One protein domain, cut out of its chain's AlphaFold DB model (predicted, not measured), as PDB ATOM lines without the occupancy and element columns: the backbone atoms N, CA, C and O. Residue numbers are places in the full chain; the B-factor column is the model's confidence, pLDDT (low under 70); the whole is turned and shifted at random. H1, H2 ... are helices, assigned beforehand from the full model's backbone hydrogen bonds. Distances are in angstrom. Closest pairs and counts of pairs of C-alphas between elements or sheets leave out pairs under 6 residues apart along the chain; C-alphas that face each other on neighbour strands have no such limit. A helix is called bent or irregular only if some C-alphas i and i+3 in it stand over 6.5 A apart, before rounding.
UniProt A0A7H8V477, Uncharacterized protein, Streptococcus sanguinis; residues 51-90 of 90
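AT A GLANCE: This is residues 51 to 90 of the 90 residues of an uncharacterized protein of Streptococcus sanguinis (UniProt A0A7H8V477). Two helices meet near their ends in an L: the shorter H1 makes the foot, and the longer H2 runs off from it as an arm that sticks out with residues 76 to 90. A tight link of five residues makes the corner, and the arm gives the model its length. The printed part has 40 residues with two named helices, H1 then H2, and no named strand; the class is all helix. It is loose, with a radius of gyration of the C-alphas of 12.5 A, and elongated, with spans of 37 by 20 by 14 A.

HOW THE PARTS SIT: Start with H1, residues 51 to 63, and go on to H2, residues 69 to 88. The two touch, with 4 pairs of C-alphas within 8 A; look at the closest, those of Val 61 and Ala 69, 6.0 A apart. H1 touches H2 with residues 57 to 61 alone, and H2 touches H1 with residues 69 to 72 alone. Their lines stand about perpendicular, at 82 degrees, and their centres are 17.7 A apart. In H2 every O i to N i+4 pair is within hydrogen-bond range; in H1 6 of 9 are.

IN THESE COORDINATES: Find C-alpha 51 at (17.282, 16.392, -32.664); from there H1 runs 16.7 A to C-alpha 63 at (8.380, 8.604, -44.521). H1 is neither bent nor irregular, but only just: C-alphas 53 and 56 are 6.4 A apart. Pick up H2 at C-alpha 69, (16.678, 16.379, -46.809), and go 28.8 A to C-alpha 88 at (-4.998, 35.163, -49.640).

THE WHOLE: Look for the two C-alphas farthest apart at Tyr 54 and Lys 90, 38.1 A from each other. The printed part has no cut, and it ends at residue 90, the chain's last residue. The mean pLDDT of the printed part is 92.7, and residue 90 is under 70.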
ATOM      1  N   ASP A  51      18.468  17.267 -32.603       94.88
ATOM      2  CA  ASP A  51      17.282  16.392 -32.664       94.88
ATOM      3  C   ASP A  51      16.452  16.617 -33.943       94.88
ATOM      4  O   ASP A  51      15.946  15.686 -34.564       94.88
ATOM      5  N   VAL A  52      16.325  17.871 -34.380       93.31
ATOM      6  CA  VAL A  52      15.577  18.222 -35.586       93.31
ATOM      7  C   VAL A  52      16.306  17.726 -36.825       93.31
ATOM      8  O   VAL A  52      15.668  17.190 -37.726       93.31
ATOM      9  N   ARG A  53      17.629  17.914 -36.903       92.25
ATOM     10  CA  ARG A  53      18.383  17.570 -38.112       92.25
ATOM     11  C   ARG A  53      18.536  16.069 -38.303       92.25
ATOM     12  O   ARG A  53      18.405  15.641 -39.448       92.25
ATOM     13  N   TYR A  54      18.906  15.348 -37.248       90.25
ATOM     14  CA  TYR A  54      19.344  13.956 -37.349       90.25
ATOM     15  C   TYR A  54      18.228  12.951 -37.096       90.25
ATOM     16  O   TYR A  54      18.249  11.906 -37.733       90.25
ATOM     17  N   ASP A  55      17.247  13.287 -36.256       92.81
ATOM     18  CA  ASP A  55      16.157  12.362 -35.942       92.81
ATOM     19  C   ASP A  55      14.927  12.741 -36.775       92.81
ATOM     20  O   ASP A  55      14.589  12.099 -37.767       92.81
ATOM     21  N   LYS A  56      14.316  13.889 -36.460       95.81
ATOM     22  CA  LYS A  56      13.007  14.274 -37.014       95.81
ATOM     23  C   LYS A  56      13.030  14.463 -38.531       95.81
ATOM     24  O   LYS A  56      12.103  14.056 -39.223       95.81
ATOM     25  N   LEU A  57      14.053  15.134 -39.063       94.62
ATOM     26  CA  LEU A  57      14.122  15.418 -40.497       94.62
ATOM     27  C   LEU A  57      14.459  14.170 -41.318       94.62
ATOM     28  O   LEU A  57      13.929  14.034 -42.416       94.62
ATOM     29  N   GLU A  58      15.304  13.271 -40.813       93.75
ATOM     30  CA  GLU A  58      15.614  12.026 -41.526       93.75
ATOM     31  C   GLU A  58      14.389  11.097 -41.544       93.75
ATOM     32  O   GLU A  58      14.004  10.636 -42.618       93.75
ATOM     33  N   GLU A  59      13.670  10.957 -40.424       96.06
ATOM     34  CA  GLU A  59      12.401  10.210 -40.379       96.06
ATOM     35  C   GLU A  59      11.361  10.762 -41.368       96.06
ATOM     36  O   GLU A  59      10.688  10.004 -42.067       96.06
ATOM     37  N   LEU A  60      11.236  12.090 -41.481       96.06
ATOM     38  CA  LEU A  60      10.327  12.717 -42.447       96.06
ATOM     39  C   LEU A  60      10.749  12.470 -43.900       96.06
ATOM     40  O   LEU A  60       9.890  12.284 -44.766       96.06
ATOM     41  N   VAL A  61      12.053  12.483 -44.181       96.56
ATOM     42  CA  VAL A  61      12.595  12.182 -45.513       96.56
ATOM     43  C   VAL A  61      12.276  10.742 -45.898       96.56
ATOM     44  O   VAL A  61      11.793  10.517 -47.010       96.56
ATOM     45  N   GLU A  62      12.481   9.794 -44.985       95.75
ATOM     46  CA  GLU A  62      12.161   8.380 -45.189       95.75
ATOM     47  C   GLU A  62      10.657   8.162 -45.371       95.75
ATOM     48  O   GLU A  62      10.234   7.547 -46.354       95.75
ATOM     49  N   TYR A  63       9.837   8.734 -44.485       97.00
ATOM     50  CA  TYR A  63       8.380   8.604 -44.521       97.00
ATOM     51  C   TYR A  63       7.776   9.120 -45.834       97.00
ATOM     52  O   TYR A  63       6.881   8.500 -46.408       97.00
ATOM     53  N   HIS A  64       8.276  10.249 -46.342       94.88
ATOM     54  CA  HIS A  64       7.815  10.832 -47.602       94.88
ATOM     55  C   HIS A  64       8.572  10.326 -48.840       94.88
ATOM     56  O   HIS A  64       8.297  10.814 -49.939       94.88
ATOM     57  N   GLN A  65       9.503   9.378 -48.675       94.56
ATOM     58  CA  GLN A  65      10.375   8.849 -49.733       94.56
ATOM     59  C   GLN A  65      11.070   9.953 -50.548       94.56
ATOM     60  O   GLN A  65      11.215   9.868 -51.771       94.56
ATOM     61  N   ALA A  66      11.480  11.025 -49.872       95.44
ATOM     62  CA  ALA A  66      12.156  12.139 -50.517       95.44
ATOM     63  C   ALA A  66      13.592  11.754 -50.891       95.44
ATOM     64  O   ALA A  66      14.259  10.983 -50.205       95.44
ATOM     65  N   LYS A  67      14.114  12.341 -51.973       94.75
ATOM     66  CA  LYS A  67      15.452  11.989 -52.477       94.75
ATOM     67  C   LYS A  67      16.578  12.432 -51.537       94.75
ATOM     68  O   LYS A  67      17.678  11.888 -51.574       94.75
ATOM     69  N   SER A  68      16.343  13.493 -50.769       94.12
ATOM     70  CA  SER A  68      17.275  14.039 -49.780       94.12
ATOM     71  C   SER A  68      16.550  14.999 -48.837       94.12
ATOM     72  O   SER A  68      15.491  15.522 -49.181       94.12
ATOM     73  N   ALA A  69      17.175  15.336 -47.707       93.62
ATOM     74  CA  ALA A  69      16.678  16.379 -46.809       93.62
ATOM     75  C   ALA A  69      16.461  17.732 -47.513       93.62
ATOM     76  O   ALA A  69      15.461  18.403 -47.271       93.62
ATOM     77  N   SER A  70      17.358  18.131 -48.423       93.00
ATOM     78  CA  SER A  70      17.190  19.376 -49.188       93.00
ATOM     79  C   SER A  70      15.983  19.328 -50.125       93.00
ATOM     80  O   SER A  70      15.261  20.313 -50.224       93.00
ATOM     81  N   ASP A  71      15.762  18.189 -50.781       94.06
ATOM     82  CA  ASP A  71      14.621  17.965 -51.677       94.06
ATOM     83  C   ASP A  71      13.293  17.981 -50.907       94.06
ATOM     84  O   ASP A  71      12.341  18.651 -51.306       94.06
ATOM     85  N   TYR A  72      13.255  17.326 -49.745       95.75
ATOM     86  CA  TYR A  72      12.102  17.370 -48.852       95.75
ATOM     87  C   TYR A  72      11.766  18.803 -48.420       95.75
ATOM     88  O   TYR A  72      10.622  19.236 -48.561       95.75
ATOM     89  N   LEU A  73      12.761  19.559 -47.942       94.69
ATOM     90  CA  LEU A  73      12.567  20.939 -47.490       94.69
ATOM     91  C   LEU A  73      12.141  21.875 -48.628       94.69
ATOM     92  O   LEU A  73      11.268  22.716 -48.426       94.69
ATOM     93  N   GLU A  74      12.713  21.728 -49.825       93.94
ATOM     94  CA  GLU A  74      12.324  22.526 -50.993       93.94
ATOM     95  C   GLU A  74      10.849  22.288 -51.350       93.94
ATOM     96  O   GLU A  74      10.074  23.239 -51.474       93.94
ATOM     97  N   ASN A  75      10.428  21.022 -51.411       95.44
ATOM     98  CA  ASN A  75       9.037  20.661 -51.683       95.44
ATOM     99  C   ASN A  75       8.082  21.119 -50.571       95.44
ATOM    100  O   ASN A  75       6.959  21.541 -50.856       95.44
ATOM    101  N   LEU A  76       8.518  21.065 -49.310       95.81
ATOM    102  CA  LEU A  76       7.748  21.554 -48.167       95.81
ATOM    103  C   LEU A  76       7.476  23.061 -48.284       95.81
ATOM    104  O   LEU A  76       6.331  23.486 -48.136       95.81
ATOM    105  N   ILE A  77       8.504  23.852 -48.604       95.12
ATOM    106  CA  ILE A  77       8.388  25.308 -48.772       95.12
ATOM    107  C   ILE A  77       7.418  25.647 -49.911       95.12
ATOM    108  O   ILE A  77       6.557  26.509 -49.739       95.12
ATOM    109  N   ILE A  78       7.510  24.951 -51.051       95.56
ATOM    110  CA  ILE A  78       6.611  25.165 -52.197       95.56
ATOM    111  C   ILE A  78       5.154  24.891 -51.805       95.56
ATOM    112  O   ILE A  78       4.278  25.722 -52.046       95.56
ATOM    113  N   ARG A  79       4.887  23.754 -51.149       95.69
ATOM    114  CA  ARG A  79       3.532  23.378 -50.711       95.69
ATOM    115  C   ARG A  79       2.950  24.385 -49.725       95.69
ATOM    116  O   ARG A  79       1.780  24.754 -49.837       95.69
ATOM    117  N   GLU A  80       3.756  24.834 -48.768       96.44
ATOM    118  CA  GLU A  80       3.315  25.811 -47.776       96.44
ATOM    119  C   GLU A  80       3.025  27.169 -48.425       96.44
ATOM    120  O   GLU A  80       1.998  27.789 -48.140       96.44
ATOM    121  N   TRP A  81       3.862  27.589 -49.376       95.12
ATOM    122  CA  TRP A  81       3.635  28.800 -50.156       95.12
ATOM    123  C   TRP A  81       2.318  28.746 -50.934       95.12
ATOM    124  O   TRP A  81       1.498  29.660 -50.836       95.12
ATOM    125  N   GLU A  82       2.060  27.658 -51.661       95.31
ATOM    126  CA  GLU A  82       0.793  27.476 -52.373       95.31
ATOM    127  C   GLU A  82      -0.410  27.531 -51.428       95.31
ATOM    128  O   GLU A  82      -1.435  28.139 -51.752       95.31
ATOM    129  N   ARG A  83      -0.291  26.923 -50.242       95.50
ATOM    130  CA  ARG A  83      -1.335  26.949 -49.213       95.50
ATOM    131  C   ARG A  83      -1.622  28.375 -48.744       95.50
ATOM    132  O   ARG A  83      -2.793  28.739 -48.617       95.50
ATOM    133  N   MET A  84      -0.589  29.189 -48.526       95.31
ATOM    134  CA  MET A  84      -0.737  30.608 -48.183       95.31
ATOM    135  C   MET A  84      -1.399  31.401 -49.313       95.31
ATOM    136  O   MET A  84      -2.348  32.144 -49.066       95.31
ATOM    137  N   GLN A  85      -0.968  31.198 -50.561       94.00
ATOM    138  CA  GLN A  85      -1.540  31.880 -51.727       94.00
ATOM    139  C   GLN A  85      -3.030  31.566 -51.920       94.00
ATOM    140  O   GLN A  85      -3.806  32.450 -52.279       94.00
ATOM    141  N   ARG A  86      -3.465  30.332 -51.636       91.38
ATOM    142  CA  ARG A  86      -4.891  29.960 -51.678       91.38
ATOM    143  C   ARG A  86      -5.720  30.659 -50.600       91.38
ATOM    144  O   ARG A  86      -6.882  30.953 -50.851       91.38
ATOM    145  N   LYS A  87      -5.147  30.909 -49.418       88.62
ATOM    146  CA  LYS A  87      -5.831  31.633 -48.332       88.62
ATOM    147  C   LYS A  87      -5.980  33.124 -48.629       88.62
ATOM    148  O   LYS A  87      -6.986  33.692 -48.250       88.62
ATOM    149  N   LEU A  88      -5.000  33.732 -49.298       82.06
ATOM    150  CA  LEU A  88      -4.998  35.163 -49.640       82.06
ATOM    151  C   LEU A  88      -5.932  35.524 -50.804       82.06
ATOM    152  O   LEU A  88      -6.329  36.674 -50.934       82.06
ATOM    153  N   LYS A  89      -6.237  34.563 -51.682       74.44
ATOM    154  CA  LYS A  89      -7.156  34.746 -52.819       74.44
ATOM    155  C   LYS A  89      -8.626  34.466 -52.474       74.44
ATOM    156  O   LYS A  89      -9.467  34.560 -53.364       74.44
ATOM    157  N   LYS A  90      -8.911  34.059 -51.235       55.19
ATOM    158  CA  LYS A  90     -10.262  33.906 -50.685       55.19
ATOM    159  C   LYS A  90     -10.618  35.138 -49.875       55.19
ATOM    160  O   LYS A  90     -11.811  35.495 -49.914       55.19
TER     161      LYS A  90